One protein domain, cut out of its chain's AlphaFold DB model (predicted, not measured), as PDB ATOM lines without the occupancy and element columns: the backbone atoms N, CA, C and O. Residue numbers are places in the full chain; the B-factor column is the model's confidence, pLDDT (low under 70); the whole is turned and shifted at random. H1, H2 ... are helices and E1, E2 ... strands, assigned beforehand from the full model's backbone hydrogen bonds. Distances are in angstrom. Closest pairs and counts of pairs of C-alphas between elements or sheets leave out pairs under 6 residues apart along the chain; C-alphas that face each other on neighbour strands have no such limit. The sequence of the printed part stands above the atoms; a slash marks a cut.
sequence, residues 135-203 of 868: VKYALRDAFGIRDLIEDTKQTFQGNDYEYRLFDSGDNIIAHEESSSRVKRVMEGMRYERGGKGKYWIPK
ATOM      1  N   VAL A 135     -21.029 -50.664  52.707       79.38
ATOM      2  CA  VAL A 135     -20.024 -51.430  51.934       79.38
ATOM      3  C   VAL A 135     -20.397 -51.587  50.450       79.38
ATOM      4  O   VAL A 135     -19.531 -51.530  49.584       79.38
ATOM      5  N   LYS A 136     -21.695 -51.689  50.127       82.31
ATOM      6  CA  LYS A 136     -22.202 -51.726  48.743       82.31
ATOM      7  C   LYS A 136     -21.849 -50.479  47.912       82.31
ATOM      8  O   LYS A 136     -21.674 -50.602  46.705       82.31
ATOM      9  N   TYR A 137     -21.773 -49.302  48.529       80.56
ATOM     10  CA  TYR A 137     -21.338 -48.071  47.864       80.56
ATOM     11  C   TYR A 137     -19.811 -48.004  47.801       80.56
ATOM     12  O   TYR A 137     -19.292 -47.765  46.721       80.56
ATOM     13  N   ALA A 138     -19.103 -48.352  48.887       81.12
ATOM     14  CA  ALA A 138     -17.635 -48.414  48.897       81.12
ATOM     15  C   ALA A 138     -17.077 -49.307  47.776       81.12
ATOM     16  O   ALA A 138     -16.199 -48.891  47.033       81.12
ATOM     17  N   LEU A 139     -17.638 -50.509  47.598       80.38
ATOM     18  CA  LEU A 139     -17.247 -51.420  46.517       80.38
ATOM     19  C   LEU A 139     -17.599 -50.874  45.125       80.38
ATOM     20  O   LEU A 139     -16.881 -51.134  44.168       80.38
ATOM     21  N   ARG A 140     -18.698 -50.124  44.987       81.88
ATOM     22  CA  ARG A 140     -19.105 -49.555  43.694       81.88
ATOM     23  C   ARG A 140     -18.255 -48.342  43.302       81.88
ATOM     24  O   ARG A 140     -18.076 -48.116  42.111       81.88
ATOM     25  N   ASP A 141     -17.751 -47.591  44.276       77.50
ATOM     26  CA  ASP A 141     -16.816 -46.492  44.035       77.50
ATOM     27  C   ASP A 141     -15.399 -47.053  43.780       77.50
ATOM     28  O   ASP A 141     -14.794 -46.714  42.771       77.50
ATOM     29  N   ALA A 142     -14.931 -48.036  44.564       77.00
ATOM     30  CA  ALA A 142     -13.616 -48.677  44.387       77.00
ATOM     31  C   ALA A 142     -13.434 -49.443  43.056       77.00
ATOM     32  O   ALA A 142     -12.311 -49.596  42.585       77.00
ATOM     33  N   PHE A 143     -14.523 -49.914  42.435       79.31
ATOM     34  CA  PHE A 143     -14.529 -50.458  41.065       79.31
ATOM     35  C   PHE A 143     -15.133 -49.477  40.038       79.31
ATOM     36  O   PHE A 143     -15.483 -49.854  38.917       79.31
ATOM     37  N   GLY A 144     -15.296 -48.210  40.414       79.06
ATOM     38  CA  GLY A 144     -15.919 -47.176  39.605       79.06
ATOM     39  C   GLY A 144     -14.914 -46.436  38.733       79.06
ATOM     40  O   GLY A 144     -14.293 -45.484  39.181       79.06
ATOM     41  N   ILE A 145     -14.868 -46.751  37.433       82.88
ATOM     42  CA  ILE A 145     -14.110 -45.980  36.416       82.88
ATOM     43  C   ILE A 145     -14.469 -44.474  36.449       82.88
ATOM     44  O   ILE A 145     -13.672 -43.621  36.067       82.88
ATOM     45  N   ARG A 146     -15.663 -44.133  36.956       79.25
ATOM     46  CA  ARG A 146     -16.090 -42.756  37.219       79.25
ATOM     47  C   ARG A 146     -15.142 -41.985  38.147       79.25
ATOM     48  O   ARG A 146     -14.979 -40.797  37.914       79.25
ATOM     49  N   ASP A 147     -14.570 -42.629  39.159       80.69
ATOM     50  CA  ASP A 147     -13.680 -42.003  40.146       80.69
ATOM     51  C   ASP A 147     -12.416 -41.487  39.438       80.69
ATOM     52  O   ASP A 147     -12.180 -40.283  39.359       80.69
ATOM     53  N   LEU A 148     -11.740 -42.387  38.713       82.81
ATOM     54  CA  LEU A 148     -10.620 -42.075  37.822       82.81
ATOM     55  C   LEU A 148     -10.955 -40.973  36.800       82.81
ATOM     56  O   LEU A 148     -10.117 -40.113  36.539       82.81
ATOM     57  N   ILE A 149     -12.160 -40.976  36.217       84.94
ATOM     58  CA  ILE A 149     -12.596 -39.928  35.278       84.94
ATOM     59  C   ILE A 149     -12.789 -38.580  35.984       84.94
ATOM     60  O   ILE A 149     -12.411 -37.557  35.418       84.94
ATOM     61  N   GLU A 150     -13.367 -38.546  37.186       82.44
ATOM     62  CA  GLU A 150     -13.626 -37.310  37.935       82.44
ATOM     63  C   GLU A 150     -12.320 -36.707  38.487       82.44
ATOM     64  O   GLU A 150     -12.142 -35.491  38.421       82.44
ATOM     65  N   ASP A 151     -11.365 -37.530  38.927       80.25
ATOM     66  CA  ASP A 151     -10.022 -37.104  39.354       80.25
ATOM     67  C   ASP A 151      -9.151 -36.652  38.176       80.25
ATOM     68  O   ASP A 151      -8.518 -35.594  38.227       80.25
ATOM     69  N   THR A 152      -9.178 -37.389  37.060       82.62
ATOM     70  CA  THR A 152      -8.532 -36.965  35.804       82.62
ATOM     71  C   THR A 152      -9.121 -35.635  35.330       82.62
ATOM     72  O   THR A 152      -8.390 -34.715  34.965       82.62
ATOM     73  N   LYS A 153     -10.450 -35.486  35.394       84.75
ATOM     74  CA  LYS A 153     -11.160 -34.247  35.060       84.75
ATOM     75  C   LYS A 153     -10.771 -33.093  35.985       84.75
ATOM     76  O   LYS A 153     -10.507 -32.016  35.469       84.75
ATOM     77  N   GLN A 154     -10.702 -33.290  37.302       78.38
ATOM     78  CA  GLN A 154     -10.227 -32.262  38.241       78.38
ATOM     79  C   GLN A 154      -8.782 -31.847  37.923       78.38
ATOM     80  O   GLN A 154      -8.503 -30.655  37.792       78.38
ATOM     81  N   THR A 155      -7.901 -32.825  37.694       81.81
ATOM     82  CA  THR A 155      -6.485 -32.616  37.342       81.81
ATOM     83  C   THR A 155      -6.324 -31.784  36.066       81.81
ATOM     84  O   THR A 155      -5.532 -30.845  36.041       81.81
ATOM     85  N   PHE A 156      -7.109 -32.068  35.019       81.69
ATOM     86  CA  PHE A 156      -7.086 -31.296  33.769       81.69
ATOM     87  C   PHE A 156      -7.873 -29.977  33.818       81.69
ATOM     88  O   PHE A 156      -7.603 -29.091  33.008       81.69
ATOM     89  N   GLN A 157      -8.852 -29.822  34.717       81.19
ATOM     90  CA  GLN A 157      -9.640 -28.589  34.826       81.19
ATOM     91  C   GLN A 157      -8.977 -27.538  35.722       81.19
ATOM     92  O   GLN A 157      -9.142 -26.355  35.446       81.19
ATOM     93  N   GLY A 158      -8.230 -27.932  36.761       70.31
ATOM     94  CA  GLY A 158      -7.338 -27.053  37.540       70.31
ATOM     95  C   GLY A 158      -7.986 -25.869  38.280       70.31
ATOM     96  O   GLY A 158      -7.273 -25.054  38.864       70.31
ATOM     97  N   ASN A 159      -9.318 -25.750  38.254       68.00
ATOM     98  CA  ASN A 159     -10.047 -24.572  38.736       68.00
ATOM     99  C   ASN A 159     -10.324 -24.599  40.248       68.00
ATOM    100  O   ASN A 159     -10.374 -23.543  40.872       68.00
ATOM    101  N   ASP A 160     -10.456 -25.786  40.843       65.81
ATOM    102  CA  ASP A 160     -10.870 -25.974  42.243       65.81
ATOM    103  C   ASP A 160      -9.694 -25.929  43.243       65.81
ATOM    104  O   ASP A 160      -9.733 -26.536  44.314       65.81
ATOM    105  N   TYR A 161      -8.622 -25.197  42.913       69.75
ATOM    106  CA  TYR A 161      -7.471 -25.022  43.804       69.75
ATOM    107  C   TYR A 161      -7.801 -24.029  44.933       69.75
ATOM    108  O   TYR A 161      -7.547 -22.828  44.829       69.75
ATOM    109  N   GLU A 162      -8.377 -24.531  46.027       77.88
ATOM    110  CA  GLU A 162      -8.598 -23.757  47.251       77.88
ATOM    111  C   GLU A 162      -7.268 -23.540  47.994       77.88
ATOM    112  O   GLU A 162      -6.769 -24.406  48.717       77.88
ATOM    113  N   TYR A 163      -6.701 -22.337  47.864       78.81
ATOM    114  CA  TYR A 163      -5.401 -21.995  48.445       78.81
ATOM    115  C   TYR A 163      -5.419 -21.985  49.983       78.81
ATOM    116  O   TYR A 163      -4.359 -21.979  50.604       78.81
ATOM    117  N   ARG A 164      -6.609 -22.002  50.602       79.38
ATOM    118  CA  ARG A 164      -6.817 -22.108  52.058       79.38
ATOM    119  C   ARG A 164      -6.407 -23.465  52.621       79.38
ATOM    120  O   ARG A 164      -5.956 -23.530  53.759       79.38
ATOM    121  N   LEU A 165      -6.580 -24.535  51.840       74.12
ATOM    122  CA  LEU A 165      -6.230 -25.901  52.243       74.12
ATOM    123  C   LEU A 165      -4.728 -26.174  52.086       74.12
ATOM    124  O   LEU A 165      -4.162 -26.948  52.851       74.12
ATOM    125  N   PHE A 166      -4.081 -25.490  51.137       67.38
ATOM    126  CA  PHE A 166      -2.654 -25.615  50.819       67.38
ATOM    127  C   PHE A 166      -1.782 -24.488  51.408       67.38
ATOM    128  O   PHE A 166      -0.639 -24.294  50.990       67.38
ATOM    129  N   ASP A 167      -2.289 -23.722  52.379       73.25
ATOM    130  CA  ASP A 167      -1.509 -22.666  53.026       73.25
ATOM    131  C   ASP A 167      -0.551 -23.265  54.072       73.25
ATOM    132  O   ASP A 167      -0.959 -23.657  55.166       73.25
ATOM    133  N   SER A 168       0.741 -23.334  53.730       67.25
ATOM    134  CA  SER A 168       1.823 -23.821  54.603       67.25
ATOM    135  C   SER A 168       1.787 -23.145  55.980       67.25
ATOM    136  O   SER A 168       1.391 -21.985  56.084       67.25
ATOM    137  N   GLY A 169       2.260 -23.798  57.045       68.00
ATOM    138  CA  GLY A 169       2.245 -23.204  58.395       68.00
ATOM    139  C   GLY A 169       3.056 -21.903  58.543       68.00
ATOM    140  O   GLY A 169       2.854 -21.151  59.497       68.00
ATOM    141  N   ASP A 170       3.950 -21.625  57.594       73.12
ATOM    142  CA  ASP A 170       4.928 -20.547  57.665       73.12
ATOM    143  C   ASP A 170       4.350 -19.171  57.323       73.12
ATOM    144  O   ASP A 170       3.684 -18.963  56.303       73.12
ATOM    145  N   ASN A 171       4.691 -18.183  58.151       70.94
ATOM    146  CA  ASN A 171       4.326 -16.776  57.952       70.94
ATOM    147  C   ASN A 171       5.237 -16.053  56.940       70.94
ATOM    148  O   ASN A 171       5.191 -14.830  56.835       70.94
ATOM    149  N   ILE A 172       6.072 -16.793  56.204       69.12
ATOM    150  CA  ILE A 172       6.979 -16.241  55.197       69.12
ATOM    151  C   ILE A 172       6.146 -15.588  54.087       69.12
ATOM    152  O   ILE A 172       5.301 -16.221  53.446       69.12
ATOM    153  N   ILE A 173       6.383 -14.297  53.861       69.25
ATOM    154  CA  ILE A 173       5.811 -13.572  52.729       69.25
ATOM    155  C   ILE A 173       6.506 -14.107  51.473       69.25
ATOM    156  O   ILE A 173       7.721 -13.985  51.341       69.25
ATOM    157  N   ALA A 174       5.747 -14.716  50.560       72.69
ATOM    158  CA  ALA A 174       6.281 -15.121  49.261       72.69
ATOM    159  C   ALA A 174       6.811 -13.893  48.493       72.69
ATOM    160  O   ALA A 174       6.334 -12.780  48.723       72.69
ATOM    161  N   HIS A 175       7.764 -14.094  47.575       74.25
ATOM    162  CA  HIS A 175       8.357 -13.008  46.780       74.25
ATOM    163  C   HIS A 175       7.296 -12.093  46.159       74.25
ATOM    164  O   HIS A 175       6.212 -12.551  45.779       74.25
ATOM    165  N   GLU A 176       7.603 -10.798  46.079       69.94
ATOM    166  CA  GLU A 176       6.590  -9.764  45.865       69.94
ATOM    167  C   GLU A 176       5.812  -9.952  44.550       69.94
ATOM    168  O   GLU A 176       4.581  -9.856  44.519       69.94
ATOM    169  N   GLU A 177       6.536 -10.356  43.513       73.12
ATOM    170  CA  GLU A 177       6.072 -10.605  42.147       73.12
ATOM    171  C   GLU A 177       5.419 -11.990  41.961       73.12
ATOM    172  O   GLU A 177       4.888 -12.299  40.894       73.12
ATOM    173  N   SER A 178       5.433 -12.859  42.981       81.69
ATOM    174  CA  SER A 178       4.931 -14.229  42.841       81.69
ATOM    175  C   SER A 178       3.428 -14.245  42.558       81.69
ATOM    176  O   SER A 178       2.607 -13.891  43.410       81.69
ATOM    177  N   SER A 179       3.045 -14.774  41.396       78.94
ATOM    178  CA  SER A 179       1.641 -14.996  41.020       78.94
ATOM    179  C   SER A 179       0.878 -15.831  42.061       78.94
ATOM    180  O   SER A 179      -0.305 -15.588  42.305       78.94
ATOM    181  N   SER A 180       1.561 -16.747  42.762       80.50
ATOM    182  CA  SER A 180       1.000 -17.517  43.882       80.50
ATOM    183  C   SER A 180       0.612 -16.646  45.087       80.50
ATOM    184  O   SER A 180      -0.320 -16.987  45.816       80.50
ATOM    185  N   ARG A 181       1.314 -15.529  45.319       83.38
ATOM    186  CA  ARG A 181       1.008 -14.550  46.372       83.38
ATOM    187  C   ARG A 181      -0.225 -13.748  45.985       83.38
ATOM    188  O   ARG A 181      -1.155 -13.651  46.777       83.38
ATOM    189  N   VAL A 182      -0.262 -13.253  44.746       83.81
ATOM    190  CA  VAL A 182      -1.399 -12.492  44.208       83.81
ATOM    191  C   VAL A 182      -2.676 -13.335  44.232       83.81
ATOM    192  O   VAL A 182      -3.675 -12.883  44.782       83.81
ATOM    193  N   LYS A 183      -2.647 -14.587  43.746       85.06
ATOM    194  CA  LYS A 183      -3.818 -15.486  43.785       85.06
ATOM    195  C   LYS A 183      -4.298 -15.772  45.215       85.06
ATOM    196  O   LYS A 183      -5.491 -15.651  45.478       85.06
ATOM    197  N   ARG A 184      -3.386 -16.042  46.162       85.44
ATOM    198  CA  ARG A 184      -3.727 -16.198  47.592       85.44
ATOM    199  C   ARG A 184      -4.377 -14.946  48.182       85.44
ATOM    200  O   ARG A 184      -5.366 -15.051  48.902       85.44
ATOM    201  N   VAL A 185      -3.863 -13.759  47.859       85.81
ATOM    202  CA  VAL A 185      -4.446 -12.483  48.302       85.81
ATOM    203  C   VAL A 185      -5.819 -12.241  47.658       85.81
ATOM    204  O   VAL A 185      -6.741 -11.815  48.356       85.81
ATOM    205  N   MET A 186      -6.012 -12.577  46.381       83.56
ATOM    206  CA  MET A 186      -7.325 -12.501  45.724       83.56
ATOM    207  C   MET A 186      -8.352 -13.442  46.374       83.56
ATOM    208  O   MET A 186      -9.471 -13.016  46.645       83.56
ATOM    209  N   GLU A 187      -7.970 -14.675  46.731       82.56
ATOM    210  CA  GLU A 187      -8.859 -15.623  47.429       82.56
ATOM    211  C   GLU A 187      -9.044 -15.319  48.938       82.56
ATOM    212  O   GLU A 187      -9.716 -16.057  49.662       82.56
ATOM    213  N   GLY A 188      -8.483 -14.205  49.425       86.25
ATOM    214  CA  GLY A 188      -8.772 -13.635  50.744       86.25
ATOM    215  C   GLY A 188      -7.645 -13.704  51.777       86.25
ATOM    216  O   GLY A 188      -7.872 -13.280  52.909       86.25
ATOM    217  N   MET A 189      -6.446 -14.187  51.443       87.50
ATOM    218  CA  MET A 189      -5.315 -14.185  52.381       87.50
ATOM    219  C   MET A 189      -4.813 -12.760  52.644       87.50
ATOM    220  O   MET A 189      -4.719 -11.933  51.733       87.50
ATOM    221  N   ARG A 190      -4.503 -12.442  53.897       87.19
ATOM    222  CA  ARG A 190      -3.985 -11.144  54.341       87.19
ATOM    223  C   ARG A 190      -2.870 -11.360  55.355       87.19
ATOM    224  O   ARG A 190      -2.934 -12.273  56.173       87.19
ATOM    225  N   TYR A 191      -1.875 -10.482  55.329       86.62
ATOM    226  CA  TYR A 191      -0.786 -10.479  56.300       86.62
ATOM    227  C   TYR A 191      -1.126  -9.587  57.501       86.62
ATOM    228  O   TYR A 191      -1.776  -8.548  57.363       86.62
ATOM    229  N   GLU A 192      -0.679  -9.983  58.690       83.44
ATOM    230  CA  GLU A 192      -0.731  -9.145  59.887       83.44
ATOM    231  C   GLU A 192       0.320  -8.021  59.818       83.44
ATOM    232  O   GLU A 192       1.320  -8.107  59.099       83.44
ATOM    233  N   ARG A 193       0.096  -6.934  60.570       81.25
ATOM    234  CA  ARG A 193       0.916  -5.714  60.497       81.25
ATOM    235  C   ARG A 193       2.383  -6.015  60.841       81.25
ATOM    236  O   ARG A 193       2.706  -6.329  61.984       81.25
ATOM    237  N   GLY A 194       3.265  -5.890  59.847       77.06
ATOM    238  CA  GLY A 194       4.691  -6.219  59.968       77.06
ATOM    239  C   GLY A 194       5.061  -7.666  59.615       77.06
ATOM    240  O   GLY A 194       6.120  -8.119  60.033       77.06
ATOM    241  N   GLY A 195       4.207  -8.406  58.895       77.38
ATOM    242  CA  GLY A 195       4.556  -9.699  58.282       77.38
ATOM    243  C   GLY A 195       4.661 -10.891  59.239       77.38
ATOM    244  O   GLY A 195       5.034 -11.980  58.823       77.38
ATOM    245  N   LYS A 196       4.334 -10.711  60.523       78.06
ATOM    246  CA  LYS A 196       4.538 -11.724  61.580       78.06
ATOM    247  C   LYS A 196       3.492 -12.844  61.604       78.06
ATOM    248  O   LYS A 196       3.643 -13.798  62.364       78.06
ATOM    249  N   GLY A 197       2.441 -12.711  60.804       81.50
ATOM    250  CA  GLY A 197       1.284 -13.593  60.775       81.50
ATOM    251  C   GLY A 197       0.537 -13.466  59.452       81.50
ATOM    252  O   GLY A 197       0.673 -12.458  58.751       81.50
ATOM    253  N   LYS A 198      -0.286 -14.462  59.129       88.31
ATOM    254  CA  LYS A 198      -1.250 -14.423  58.023       88.31
ATOM    255  C   LYS A 198      -2.610 -14.951  58.468       88.31
ATOM    256  O   LYS A 198      -2.702 -15.781  59.371       88.31
ATOM    257  N   TYR A 199      -3.669 -14.449  57.848       85.25
ATOM    258  CA  TYR A 199      -5.048 -14.843  58.117       85.25
ATOM    259  C   TYR A 199      -5.883 -14.817  56.837       85.25
ATOM    260  O   TYR A 199      -5.571 -14.106  55.883       85.25
ATOM    261  N   TRP A 200      -6.970 -15.579  56.834       85.50
ATOM    262  CA  TRP A 200      -7.893 -15.668  55.708       85.50
ATOM    263  C   TRP A 200      -9.182 -14.901  56.007       85.50
ATOM    264  O   TRP A 200      -9.790 -15.072  57.065       85.50
ATOM    265  N   ILE A 201      -9.603 -14.048  55.073       85.12
ATOM    266  CA  ILE A 201     -10.935 -13.432  55.078       85.12
ATOM    267  C   ILE A 201     -11.970 -14.539  54.781       85.12
ATOM    268  O   ILE A 201     -11.764 -15.302  53.833       85.12
ATOM    269  N   PRO A 202     -13.079 -14.658  55.537       80.94
ATOM    270  CA  PRO A 202     -14.117 -15.657  55.265       80.94
ATOM    271  C   PRO A 202     -14.694 -15.531  53.850       80.94
ATOM    272  O   PRO A 202     -14.775 -14.425  53.313       80.94
ATOM    273  N   LYS A 203     -15.129 -16.644  53.247       79.31
ATOM    274  CA  LYS A 203     -15.887 -16.578  51.986       79.31
ATOM    275  C   LYS A 203     -17.252 -15.904  52.225       79.31
ATOM    276  O   LYS A 203     -17.801 -16.014  53.324       79.31
TER     277      LYS A 203
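Overview. This is residues 135 to 203 of the 868 residues of the protein "Transmembrane protein" of Talaromyces marneffei PM1 (UniProt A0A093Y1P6). A small compact head, residues 162 to 203, has a long helical arm that stands free: H1 and H2, joined at a corner, and residues 158 to 161. The head holds the short helix H3, near a small two-stranded hairpin, E1 and E2, and most of a long unnamed stretch. The printed part has 69 residues, with three named helices and then two named strands, in the order H1, H2, H3, E1, E2; the sheet, E1 - E2, is antiparallel and the class is mostly helix. The whole is extended, with a radius of gyration of the C-alphas of 17.7 A, and the arm makes much of the longest of its spans, 54 by 25 by 21 A.

Along the chain. H1 is residues 135 to 142, beginning at C-alpha 135 (-20.024, -51.430, 51.934). H2, residues 145 to 157, is 18.0 A long and ends at C-alpha 157 (-9.640, -28.589, 34.826). H3 is residues 179 to 186, E1 residues 189 to 191, and E2 residues 198 to 200, ending at C-alpha 200 (-7.893, -15.668, 55.708).

Arrangement. H1 and H2 are close but not clearly touching; their closest C-alphas, of Asp 141 and Asp 147, are 6.7 A apart. They run the same way at a steep tilt of 49 degrees. H2 and H3 are apart. H3 and E1 are near each other, with 5 pairs of C-alphas within 10 A. E1 and E2 form an antiparallel hairpin at 150 degrees, with N 190 and O 199 within hydrogen-bond range at 2.8 A. In H1, H2 and H3 every O i to N i+4 pair is within range.

Size, cuts and confidence. The C-alphas of Lys 136 and Gly 194, the two farthest apart, are 54.0 A apart. The printed part has no cut. The link from H2 to H3, 21 residues, is long. Mean pLDDT of the printed part is 79.1; residues 159 to 161, 166, 168 to 169, 172 to 173 and 176 are under 70.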